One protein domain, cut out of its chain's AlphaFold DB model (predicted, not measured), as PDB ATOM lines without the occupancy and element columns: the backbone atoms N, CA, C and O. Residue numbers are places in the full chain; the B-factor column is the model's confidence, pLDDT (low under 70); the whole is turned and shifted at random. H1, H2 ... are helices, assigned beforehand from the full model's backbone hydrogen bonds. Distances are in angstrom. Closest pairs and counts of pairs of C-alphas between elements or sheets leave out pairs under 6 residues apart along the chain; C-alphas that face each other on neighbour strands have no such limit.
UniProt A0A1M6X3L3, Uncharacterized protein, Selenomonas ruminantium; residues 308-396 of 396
ATOM      1  N   LYS A 308     141.667 120.525 145.938       87.88
ATOM      2  CA  LYS A 308     142.480 119.653 145.060       87.88
ATOM      3  C   LYS A 308     143.942 120.107 144.920       87.88
ATOM      4  O   LYS A 308     144.854 119.288 144.908       87.88
ATOM      5  N   TYR A 309     144.185 121.418 144.877       87.19
ATOM      6  CA  TYR A 309     145.546 121.962 144.781       87.19
ATOM      7  C   TYR A 309     146.404 121.682 146.030       87.19
ATOM      8  O   TYR A 309     147.625 121.632 145.921       87.19
ATOM      9  N   ILE A 310     145.779 121.497 147.199       88.81
ATOM     10  CA  ILE A 310     146.451 121.091 148.441       88.81
ATOM     11  C   ILE A 310     146.600 119.574 148.477       88.81
ATOM     12  O   ILE A 310     147.630 119.084 148.925       88.81
ATOM     13  N   GLU A 311     145.594 118.822 148.018       87.38
ATOM     14  CA  GLU A 311     145.643 117.353 147.961       87.38
ATOM     15  C   GLU A 311     146.896 116.874 147.212       87.38
ATOM     16  O   GLU A 311     147.628 116.042 147.740       87.38
ATOM     17  N   ASN A 312     147.228 117.529 146.095       88.06
ATOM     18  CA  ASN A 312     148.399 117.236 145.261       88.06
ATOM     19  C   ASN A 312     149.763 117.629 145.870       88.06
ATOM     20  O   ASN A 312     150.795 117.368 145.257       88.06
ATOM     21  N   ILE A 313     149.808 118.301 147.025       91.38
ATOM     22  CA  ILE A 313     151.077 118.594 147.709       91.38
ATOM     23  C   ILE A 313     151.569 117.305 148.403       91.38
ATOM     24  O   ILE A 313     150.776 116.703 149.142       91.38
ATOM     25  N   PRO A 314     152.848 116.905 148.244       89.75
ATOM     26  CA  PRO A 314     153.414 115.735 148.919       89.75
ATOM     27  C   PRO A 314     153.171 115.748 150.435       89.75
ATOM     28  O   PRO A 314     153.259 116.796 151.078       89.75
ATOM     29  N   GLN A 315     152.878 114.584 151.030       86.12
ATOM     30  CA  GLN A 315     152.601 114.481 152.474       86.12
ATOM     31  C   GLN A 315     153.799 114.905 153.336       86.12
ATOM     32  O   GLN A 315     153.614 115.542 154.372       86.12
ATOM     33  N   THR A 316     155.023 114.653 152.865       85.31
ATOM     34  CA  THR A 316     156.272 115.095 153.509       85.31
ATOM     35  C   THR A 316     156.327 116.613 153.717       85.31
ATOM     36  O   THR A 316     156.842 117.083 154.731       85.31
ATOM     37  N   CYS A 317     155.715 117.399 152.824       89.94
ATOM     38  CA  CYS A 317     155.652 118.856 152.940       89.94
ATOM     39  C   CYS A 317     154.596 119.349 153.946       89.94
ATOM     40  O   CYS A 317     154.627 120.514 154.336       89.94
ATOM     41  N   LYS A 318     153.642 118.501 154.355       88.56
ATOM     42  CA  LYS A 318     152.524 118.866 155.252       88.56
ATOM     43  C   LYS A 318     152.790 118.512 156.717       88.56
ATOM     44  O   LYS A 318     151.918 118.688 157.576       88.56
ATOM     45  N   TYR A 319     153.982 118.000 157.001       82.00
ATOM     46  CA  TYR A 319     154.331 117.449 158.295       82.00
ATOM     47  C   TYR A 319     154.368 118.505 159.408       82.00
ATOM     48  O   TYR A 319     154.918 119.590 159.231       82.00
ATOM     49  N   GLY A 320     153.792 118.180 160.571       78.38
ATOM     50  CA  GLY A 320     153.940 118.969 161.798       78.38
ATOM     51  C   GLY A 320     153.400 120.405 161.764       78.38
ATOM     52  O   GLY A 320     153.775 121.191 162.626       78.38
ATOM     53  N   LEU A 321     152.552 120.778 160.800       92.12
ATOM     54  CA  LEU A 321     152.012 122.138 160.667       92.12
ATOM     55  C   LEU A 321     150.989 122.458 161.763       92.12
ATOM     56  O   LEU A 321     150.010 121.730 161.932       92.12
ATOM     57  N   ASN A 322     151.165 123.581 162.464       94.81
ATOM     58  CA  ASN A 322     150.290 123.997 163.559       94.81
ATOM     59  C   ASN A 322     149.191 124.957 163.092       94.81
ATOM     60  O   ASN A 322     149.370 125.768 162.180       94.81
ATOM     61  N   ARG A 323     148.050 124.941 163.793       95.81
ATOM     62  CA  ARG A 323     146.951 125.880 163.517       95.81
ATOM     63  C   ARG A 323     147.278 127.327 163.850       95.81
ATOM     64  O   ARG A 323     146.780 128.243 163.188       95.81
ATOM     65  N   LYS A 324     148.066 127.529 164.906       94.69
ATOM     66  CA  LYS A 324     148.534 128.843 165.351       94.69
ATOM     67  C   LYS A 324     149.895 129.125 164.728       94.69
ATOM     68  O   LYS A 324     150.725 128.226 164.642       94.69
ATOM     69  N   TYR A 325     150.084 130.367 164.306       94.44
ATOM     70  CA  TYR A 325     151.324 130.824 163.700       94.44
ATOM     71  C   TYR A 325     152.493 130.750 164.690       94.44
ATOM     72  O   TYR A 325     152.358 131.168 165.840       94.44
ATOM     73  N   ASP A 326     153.635 130.251 164.219       91.25
ATOM     74  CA  ASP A 326     154.934 130.334 164.888       91.25
ATOM     75  C   ASP A 326     155.991 130.688 163.831       91.25
ATOM     76  O   ASP A 326     156.163 129.974 162.836       91.25
ATOM     77  N   ILE A 327     156.717 131.788 164.052       90.19
ATOM     78  CA  ILE A 327     157.797 132.253 163.170       90.19
ATOM     79  C   ILE A 327     158.858 131.170 162.944       90.19
ATOM     80  O   ILE A 327     159.407 131.067 161.845       90.19
ATOM     81  N   ARG A 328     159.126 130.323 163.946       89.75
ATOM     82  CA  ARG A 328     160.096 129.223 163.853       89.75
ATOM     83  C   ARG A 328     159.613 128.147 162.893       89.75
ATOM     84  O   ARG A 328     160.400 127.652 162.098       89.75
ATOM     85  N   GLN A 329     158.316 127.845 162.909       89.75
ATOM     86  CA  GLN A 329     157.726 126.870 161.997       89.75
ATOM     87  C   GLN A 329     157.771 127.363 160.549       89.75
ATOM     88  O   GLN A 329     158.180 126.617 159.664       89.75
ATOM     89  N   ARG A 330     157.435 128.636 160.299       91.56
ATOM     90  CA  ARG A 330     157.588 129.218 158.956       91.56
ATOM     91  C   ARG A 330     159.050 129.231 158.505       91.56
ATOM     92  O   ARG A 330     159.333 128.858 157.372       91.56
ATOM     93  N   THR A 331     159.968 129.619 159.392       89.69
ATOM     94  CA  THR A 331     161.417 129.600 159.119       89.69
ATOM     95  C   THR A 331     161.872 128.189 158.734       89.69
ATOM     96  O   THR A 331     162.525 128.031 157.709       89.69
ATOM     97  N   ALA A 332     161.447 127.159 159.472       88.62
ATOM     98  CA  ALA A 332     161.757 125.765 159.159       88.62
ATOM     99  C   ALA A 332     161.224 125.332 157.781       88.62
ATOM    100  O   ALA A 332     161.944 124.681 157.033       88.62
ATOM    101  N   LEU A 333     160.007 125.736 157.393       90.88
ATOM    102  CA  LEU A 333     159.477 125.443 156.052       90.88
ATOM    103  C   LEU A 333     160.316 126.079 154.938       90.88
ATOM    104  O   LEU A 333     160.556 125.440 153.915       90.88
ATOM    105  N   ILE A 334     160.775 127.320 155.130       90.06
ATOM    106  CA  ILE A 334     161.657 127.993 154.168       90.06
ATOM    107  C   ILE A 334     163.011 127.282 154.090       90.06
ATOM    108  O   ILE A 334     163.534 127.086 152.997       90.06
ATOM    109  N   MET A 335     163.561 126.849 155.229       87.06
ATOM    110  CA  MET A 335     164.792 126.055 155.245       87.06
ATOM    111  C   MET A 335     164.602 124.753 154.467       87.06
ATOM    112  O   MET A 335     165.405 124.467 153.593       87.06
ATOM    113  N   MET A 336     163.501 124.025 154.678       86.56
ATOM    114  CA  MET A 336     163.212 122.802 153.920       86.56
ATOM    115  C   MET A 336     163.023 123.051 152.416       86.56
ATOM    116  O   MET A 336     163.466 122.244 151.607       86.56
ATOM    117  N   ARG A 337     162.417 124.178 152.018       87.56
ATOM    118  CA  ARG A 337     162.321 124.604 150.609       87.56
ATOM    119  C   ARG A 337     163.703 124.808 149.981       87.56
ATOM    120  O   ARG A 337     163.913 124.426 148.832       87.56
ATOM    121  N   ASP A 338     164.607 125.447 150.722       83.19
ATOM    122  CA  ASP A 338     165.915 125.884 150.228       83.19
ATOM    123  C   ASP A 338     167.061 124.926 150.578       83.19
ATOM    124  O   ASP A 338     168.220 125.244 150.292       83.19
ATOM    125  N   ASN A 339     166.759 123.806 151.238       75.06
ATOM    126  CA  ASN A 339     167.740 122.799 151.607       75.06
ATOM    127  C   ASN A 339     168.320 122.151 150.348       75.06
ATOM    128  O   ASN A 339     167.618 121.871 149.368       75.06
ATOM    129  N   ASN A 340     169.625 121.890 150.394       63.16
ATOM    130  CA  ASN A 340     170.298 121.104 149.376       63.16
ATOM    131  C   ASN A 340     170.029 119.625 149.662       63.16
ATOM    132  O   ASN A 340     170.792 118.957 150.350       63.16
ATOM    133  N   PHE A 341     168.938 119.103 149.100       62.16
ATOM    134  CA  PHE A 341     168.606 117.671 149.143       62.16
ATOM    135  C   PHE A 341     169.696 116.773 148.522       62.16
ATOM    136  O   PHE A 341     169.637 115.559 148.662       62.16
ATOM    137  N   ASN A 342     170.723 117.364 147.904       46.31
ATOM    138  CA  ASN A 342     171.917 116.697 147.395       46.31
ATOM    139  C   ASN A 342     172.767 116.009 148.484       46.31
ATOM    140  O   ASN A 342     173.697 115.301 148.127       46.31
ATOM    141  N   GLU A 343     172.509 116.208 149.779       49.75
ATOM    142  CA  GLU A 343     173.111 115.394 150.856       49.75
ATOM    143  C   GLU A 343     172.284 114.138 151.188       49.75
ATOM    144  O   GLU A 343     172.803 113.198 151.778       49.75
ATOM    145  N   ILE A 344     171.032 114.047 150.721       53.84
ATOM    146  CA  ILE A 344     170.168 112.848 150.809       53.84
ATOM    147  C   ILE A 344     170.454 111.917 149.612       53.84
ATOM    148  O   ILE A 344     169.565 111.367 148.963       53.84
ATOM    149  N   LYS A 345     171.739 111.824 149.260       44.78
ATOM    150  CA  LYS A 345     172.257 111.471 147.931       44.78
ATOM    151  C   LYS A 345     172.067 110.008 147.523       44.78
ATOM    152  O   LYS A 345     172.375 109.667 146.390       44.78
ATOM    153  N   GLU A 346     171.548 109.157 148.403       50.06
ATOM    154  CA  GLU A 346     171.427 107.723 148.131       50.06
ATOM    155  C   GLU A 346     170.044 107.282 147.615       50.06
ATOM    156  O   GLU A 346     169.920 106.140 147.186       50.06
ATOM    157  N   VAL A 347     168.994 108.129 147.632       53.41
ATOM    158  CA  VAL A 347     167.607 107.603 147.509       53.41
ATOM    159  C   VAL A 347     166.649 108.371 146.573       53.41
ATOM    160  O   VAL A 347     165.565 107.865 146.298       53.41
ATOM    161  N   SER A 348     166.954 109.568 146.052       63.22
ATOM    162  CA  SER A 348     165.934 110.391 145.347       63.22
ATOM    163  C   SER A 348     166.380 110.938 143.987       63.22
ATOM    164  O   SER A 348     167.490 111.455 143.863       63.22
ATOM    165  N   SER A 349     165.505 110.863 142.973       78.81
ATOM    166  CA  SER A 349     165.762 111.429 141.641       78.81
ATOM    167  C   SER A 349     165.707 112.966 141.658       78.81
ATOM    168  O   SER A 349     165.113 113.575 142.553       78.81
ATOM    169  N   GLN A 350     166.295 113.626 140.655       80.69
ATOM    170  CA  GLN A 350     166.214 115.089 140.521       80.69
ATOM    171  C   GLN A 350     164.755 115.575 140.401       80.69
ATOM    172  O   GLN A 350     164.396 116.605 140.973       80.69
ATOM    173  N   GLU A 351     163.901 114.800 139.728       82.94
ATOM    174  CA  GLU A 351     162.467 115.071 139.613       82.94
ATOM    175  C   GLU A 351     161.766 115.036 140.981       82.94
ATOM    176  O   GLU A 351     160.976 115.931 141.297       82.94
ATOM    177  N   ASP A 352     162.108 114.068 141.838       82.25
ATOM    178  CA  ASP A 352     161.565 113.976 143.199       82.25
ATOM    179  C   ASP A 352     161.961 115.188 144.046       82.25
ATOM    180  O   ASP A 352     161.130 115.762 144.760       82.25
ATOM    181  N   ILE A 353     163.222 115.618 143.941       82.12
ATOM    182  CA  ILE A 353     163.732 116.800 144.640       82.12
ATOM    183  C   ILE A 353     162.963 118.049 144.198       82.12
ATOM    184  O   ILE A 353     162.521 118.841 145.040       82.12
ATOM    185  N   ASP A 354     162.767 118.234 142.894       85.06
ATOM    186  CA  ASP A 354     162.051 119.390 142.360       85.06
ATOM    187  C   ASP A 354     160.565 119.367 142.734       85.06
ATOM    188  O   ASP A 354     159.994 120.409 143.091       85.06
ATOM    189  N   ASN A 355     159.952 118.182 142.769       88.12
ATOM    190  CA  ASN A 355     158.593 117.991 143.256       88.12
ATOM    191  C   ASN A 355     158.460 118.368 144.744       88.12
ATOM    192  O   ASN A 355     157.553 119.120 145.112       88.12
ATOM    193  N   ILE A 356     159.396 117.940 145.598       87.94
ATOM    194  CA  ILE A 356     159.424 118.297 147.027       87.94
ATOM    195  C   ILE A 356     159.608 119.808 147.212       87.94
ATOM    196  O   ILE A 356     158.844 120.439 147.951       87.94
ATOM    197  N   LYS A 357     160.564 120.431 146.510       88.38
ATOM    198  CA  LYS A 357     160.787 121.890 146.567       88.38
ATOM    199  C   LYS A 357     159.543 122.667 146.134       88.38
ATOM    200  O   LYS A 357     159.146 123.634 146.793       88.38
ATOM    201  N   ASN A 358     158.895 122.242 145.051       91.25
ATOM    202  CA  ASN A 358     157.634 122.822 144.594       91.25
ATOM    203  C   ASN A 358     156.507 122.618 145.623       91.25
ATOM    204  O   ASN A 358     155.731 123.540 145.888       91.25
ATOM    205  N   GLY A 359     156.451 121.445 146.254       93.38
ATOM    206  CA  GLY A 359     155.561 121.143 147.371       93.38
ATOM    207  C   GLY A 359     155.727 122.128 148.529       93.38
ATOM    208  O   GLY A 359     154.736 122.703 148.986       93.38
ATOM    209  N   TYR A 360     156.968 122.417 148.937       93.56
ATOM    210  CA  TYR A 360     157.246 123.407 149.981       93.56
ATOM    211  C   TYR A 360     156.868 124.837 149.572       93.56
ATOM    212  O   TYR A 360     156.307 125.575 150.382       93.56
ATOM    213  N   ARG A 361     157.078 125.246 148.314       93.56
ATOM    214  CA  ARG A 361     156.592 126.558 147.832       93.56
ATOM    215  C   ARG A 361     155.074 126.679 147.976       93.56
ATOM    216  O   ARG A 361     154.579 127.667 148.519       93.56
ATOM    217  N   LYS A 362     154.340 125.654 147.533       95.06
ATOM    218  CA  LYS A 362     152.874 125.614 147.609       95.06
ATOM    219  C   LYS A 362     152.377 125.596 149.054       95.06
ATOM    220  O   LYS A 362     151.435 126.323 149.370       95.06
ATOM    221  N   ILE A 363     153.004 124.807 149.935       95.38
ATOM    222  CA  ILE A 363     152.568 124.720 151.334       95.38
ATOM    223  C   ILE A 363     152.863 126.008 152.102       95.38
ATOM    224  O   ILE A 363     152.013 126.434 152.873       95.38
ATOM    225  N   ILE A 364     153.992 126.680 151.848       94.56
ATOM    226  CA  ILE A 364     154.296 127.987 152.453       94.56
ATOM    227  C   ILE A 364     153.235 129.009 152.044       94.56
ATOM    228  O   ILE A 364     152.639 129.642 152.910       94.56
ATOM    229  N   ALA A 365     152.930 129.116 150.747       94.00
ATOM    230  CA  ALA A 365     151.907 130.043 150.261       94.00
ATOM    231  C   ALA A 365     150.522 129.751 150.867       94.00
ATOM    232  O   ALA A 365     149.792 130.666 151.259       94.00
ATOM    233  N   PHE A 366     150.163 128.469 150.982       94.88
ATOM    234  CA  PHE A 366     148.934 128.058 151.651       94.88
ATOM    235  C   PHE A 366     148.931 128.454 153.136       94.88
ATOM    236  O   PHE A 366     147.960 129.053 153.606       94.88
ATOM    237  N   MET A 367     150.009 128.152 153.863       95.44
ATOM    238  CA  MET A 367     150.108 128.402 155.299       95.44
ATOM    239  C   MET A 367     150.166 129.895 155.634       95.44
ATOM    240  O   MET A 367     149.550 130.315 156.609       95.44
ATOM    241  N   ASP A 368     150.791 130.718 154.792       94.81
ATOM    242  CA  ASP A 368     150.797 132.179 154.935       94.81
ATOM    243  C   ASP A 368     149.368 132.746 154.904       94.81
ATOM    244  O   ASP A 368     148.981 133.540 155.768       94.81
ATOM    245  N   LYS A 369     148.534 132.263 153.971       94.12
ATOM    246  CA  LYS A 369     147.106 132.616 153.913       94.12
ATOM    247  C   LYS A 369     146.334 132.057 155.111       94.12
ATOM    248  O   LYS A 369     145.505 132.756 155.692       94.12
ATOM    249  N   TYR A 370     146.600 130.807 155.483       95.19
ATOM    250  CA  TYR A 370     145.953 130.119 156.600       95.19
ATOM    251  C   TYR A 370     146.226 130.800 157.956       95.19
ATOM    252  O   TYR A 370     145.329 130.897 158.798       95.19
ATOM    253  N   TRP A 371     147.447 131.293 158.174       95.75
ATOM    254  CA  TRP A 371     147.846 132.033 159.374       95.75
ATOM    255  C   TRP A 371     147.511 133.522 159.313       95.75
ATOM    256  O   TRP A 371     147.539 134.172 160.354       95.75
ATOM    257  N   ARG A 372     147.162 134.049 158.130       94.44
ATOM    258  CA  ARG A 372     146.970 135.488 157.878       94.44
ATOM    259  C   ARG A 372     148.210 136.296 158.274       94.44
ATOM    260  O   ARG A 372     148.116 137.298 158.980       94.44
ATOM    261  N   ILE A 373     149.378 135.819 157.851       91.44
ATOM    262  CA  ILE A 373     150.662 136.437 158.187       91.44
ATOM    263  C   ILE A 373     150.774 137.855 157.604       91.44
ATOM    264  O   ILE A 373     150.297 138.138 156.503       91.44
ATOM    265  N   ASN A 374     151.427 138.760 158.335       90.00
ATOM    266  CA  ASN A 374     151.707 140.116 157.863       90.00
ATOM    267  C   ASN A 374     153.036 140.178 157.075       90.00
ATOM    268  O   ASN A 374     153.905 139.311 157.189       90.00
ATOM    269  N   LYS A 375     153.232 141.248 156.292       88.56
ATOM    270  CA  LYS A 375     154.453 141.438 155.482       88.56
ATOM    271  C   LYS A 375     155.738 141.478 156.321       88.56
ATOM    272  O   LYS A 375     156.768 140.988 155.867       88.56
ATOM    273  N   LYS A 376     155.689 142.041 157.534       88.50
ATOM    274  CA  LYS A 376     156.855 142.151 158.427       88.50
ATOM    275  C   LYS A 376     157.376 140.766 158.809       88.50
ATOM    276  O   LYS A 376     158.572 140.521 158.711       88.50
ATOM    277  N   ASP A 377     156.487 139.852 159.170       85.81
ATOM    278  CA  ASP A 377     156.835 138.497 159.591       85.81
ATOM    279  C   ASP A 377     157.341 137.629 158.431       85.81
ATOM    280  O   ASP A 377     158.267 136.830 158.618       85.81
ATOM    281  N   ILE A 378     156.805 137.839 157.221       85.50
ATOM    282  CA  ILE A 378     157.348 137.251 155.986       85.50
ATOM    283  C   ILE A 378     158.814 137.668 155.807       85.50
ATOM    284  O   ILE A 378     159.683 136.814 155.634       85.50
ATOM    285  N   ILE A 379     159.104 138.970 155.897       86.00
ATOM    286  CA  ILE A 379     160.464 139.509 155.739       86.00
ATOM    287  C   ILE A 379     161.388 138.983 156.842       86.00
ATOM    288  O   ILE A 379     162.518 138.585 156.560       86.00
ATOM    289  N   THR A 380     160.924 138.969 158.093       84.44
ATOM    290  CA  THR A 380     161.710 138.502 159.244       84.44
ATOM    291  C   THR A 380     162.132 137.045 159.093       84.44
ATOM    292  O   THR A 380     163.298 136.727 159.301       84.44
ATOM    293  N   SER A 381     161.224 136.153 158.698       82.00
ATOM    294  CA  SER A 381     161.572 134.732 158.543       82.00
ATOM    295  C   SER A 381     162.520 134.488 157.367       82.00
ATOM    296  O   SER A 381     163.470 133.728 157.523       82.00
ATOM    297  N   GLU A 382     162.360 135.188 156.243       86.38
ATOM    298  CA  GLU A 382     163.329 135.133 155.133       86.38
ATOM    299  C   GLU A 382     164.718 135.657 155.569       86.38
ATOM    300  O   GLU A 382     165.748 135.056 155.256       86.38
ATOM    301  N   LYS A 383     164.772 136.740 156.364       83.38
ATOM    302  CA  LYS A 383     166.027 137.244 156.956       83.38
ATOM    303  C   LYS A 383     166.661 136.236 157.917       83.38
ATOM    304  O   LYS A 383     167.879 136.062 157.876       83.38
ATOM    305  N   ASN A 384     165.863 135.563 158.747       84.25
ATOM    306  CA  ASN A 384     166.356 134.543 159.673       84.25
ATOM    307  C   ASN A 384     167.058 133.413 158.919       84.25
ATOM    308  O   ASN A 384     168.170 133.049 159.288       84.25
ATOM    309  N   VAL A 385     166.468 132.913 157.830       82.81
ATOM    310  CA  VAL A 385     167.088 131.860 157.006       82.81
ATOM    311  C   VAL A 385     168.418 132.319 156.413       82.81
ATOM    312  O   VAL A 385     169.401 131.582 156.484       82.81
ATOM    313  N   LYS A 386     168.491 133.551 155.885       81.12
ATOM    314  CA  LYS A 386     169.757 134.116 155.385       81.12
ATOM    315  C   LYS A 386     170.825 134.169 156.480       81.12
ATOM    316  O   LYS A 386     171.960 133.772 156.231       81.12
ATOM    317  N   LYS A 387     170.457 134.602 157.691       78.50
ATOM    318  CA  LYS A 387     171.363 134.637 158.847       78.50
ATOM    319  C   LYS A 387     171.843 133.234 159.229       78.50
ATOM    320  O   LYS A 387     173.043 133.045 159.379       78.50
ATOM    321  N   PHE A 388     170.940 132.253 159.315       77.81
ATOM    322  CA  PHE A 388     171.292 130.860 159.610       77.81
ATOM    323  C   PHE A 388     172.289 130.291 158.597       77.81
ATOM    324  O   PHE A 388     173.306 129.735 158.998       77.81
ATOM    325  N   LYS A 389     172.046 130.489 157.294       72.62
ATOM    326  CA  LYS A 389     172.967 130.040 156.238       72.62
ATOM    327  C   LYS A 389     174.345 130.695 156.349       72.62
ATOM    328  O   LYS A 389     175.348 130.006 156.220       72.62
ATOM    329  N   MET A 390     174.406 131.999 156.637       69.25
ATOM    330  CA  MET A 390     175.679 132.705 156.839       69.25
ATOM    331  C   MET A 390     176.446 132.214 158.069       69.25
ATOM    332  O   MET A 390     177.668 132.177 158.035       69.25
ATOM    333  N   THR A 391     175.758 131.871 159.161       68.69
ATOM    334  CA  THR A 391     176.407 131.323 160.361       68.69
ATOM    335  C   THR A 391     176.906 129.899 160.122       68.69
ATOM    336  O   THR A 391     178.036 129.606 160.486       68.69
ATOM    337  N   TYR A 392     176.113 129.051 159.460       60.88
ATOM    338  CA  TYR A 392     176.489 127.668 159.144       60.88
ATOM    339  C   TYR A 392     177.708 127.585 158.213       60.88
ATOM    340  O   TYR A 392     178.638 126.830 158.471       60.88
ATOM    341  N   LEU A 393     177.758 128.434 157.179       58.03
ATOM    342  CA  LEU A 393     178.909 128.530 156.272       58.03
ATOM    343  C   LEU A 393     180.178 129.099 156.927       58.03
ATOM    344  O   LEU A 393     181.239 129.008 156.330       58.03
ATOM    345  N   LYS A 394     180.077 129.729 158.106       50.44
ATOM    346  CA  LYS A 394     181.237 130.192 158.889       50.44
ATOM    347  C   LYS A 394     181.723 129.158 159.908       50.44
ATOM    348  O   LYS A 394     182.766 129.371 160.515       50.44
ATOM    349  N   SER A 395     180.929 128.118 160.167       49.47
ATOM    350  CA  SER A 395     181.252 127.025 161.097       49.47
ATOM    351  C   SER A 395     181.760 125.757 160.402       49.47
ATOM    352  O   SER A 395     182.136 124.814 161.093       49.47
ATOM    353  N   ILE A 396     181.730 125.739 159.068       46.41
ATOM    354  CA  ILE A 396     182.444 124.803 158.187       46.41
ATOM    355  C   ILE A 396     183.695 125.534 157.715       46.41
ATOM    356  O   ILE A 396     184.759 124.884 157.656       46.41
TER     357      ILE A 396
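Overview. This is residues 308 to 396 of the 396 residues of an uncharacterized protein of Selenomonas ruminantium (UniProt A0A1M6X3L3). H4 and H5 make the two arms of a flat V, joined by a tight link, and the shorter H3 sits between them, side by side with H4 and crossed by H5. The small helix H2 packs on H4 at residues 356 to 363, the small helix H1 is near H4 without clearly touching it, and residues 390 to 396, of which 390 to 392 belong to H5, stick out. The printed part has 89 residues with five named helices, in the order H1 H2 H3 H4 H5, and no named strand; the class is all helix. The whole is compact, with a radius of gyration of the C-alphas of 13.9 A, and spans 39 by 38 by 18 A.

Arrangement. H1, residues 308 to 311, is close to but not clearly touching H4, residues 350 to 371; their closest C-alphas, of Ile 310 and Ile 363, are 7.7 A apart. H2, residues 315 to 318, touches residues 356 to 363 of H4 alone, closest at the C-alphas of Cys 317 and Tyr 360, 5.7 A. H3, residues 327 to 338, forms a helical hairpin with H4, opposite ways at a shallow tilt of 23 degrees; it touches residues 356 to 364 of H4 alone, and the closest C-alphas, of Arg 337 and Lys 357, are 5.1 A apart. H5, residues 375 to 392, touches H3 with residues 377 to 385 alone, the same way at a steep tilt of 60 degrees; the closest C-alphas, of Thr 331 and Ser 381, are 5.2 A apart. H4 and H5 are only just apart, closest 8.4 A. In H3, H4 and H5 every O i to N i+4 pair is within hydrogen-bond range; H1 and H2 are too short for such a pair.

Along the chain. H1 begins at C-alpha 308 (142.480, 119.653, 145.060). H3 is 16.6 A long, H4 31.3 A and H5 26.2 A; H5 ends at C-alpha 392 (176.489, 127.668, 159.144).

Size, cuts and confidence. The C-alphas of Lys 308 and Ser 395 are the two farthest apart, 42.6 A. The printed part has no cut; the link from H3 to H4, 11 residues, is long. pLDDT is under 70 at residues 340 to 348 and 390 to 396.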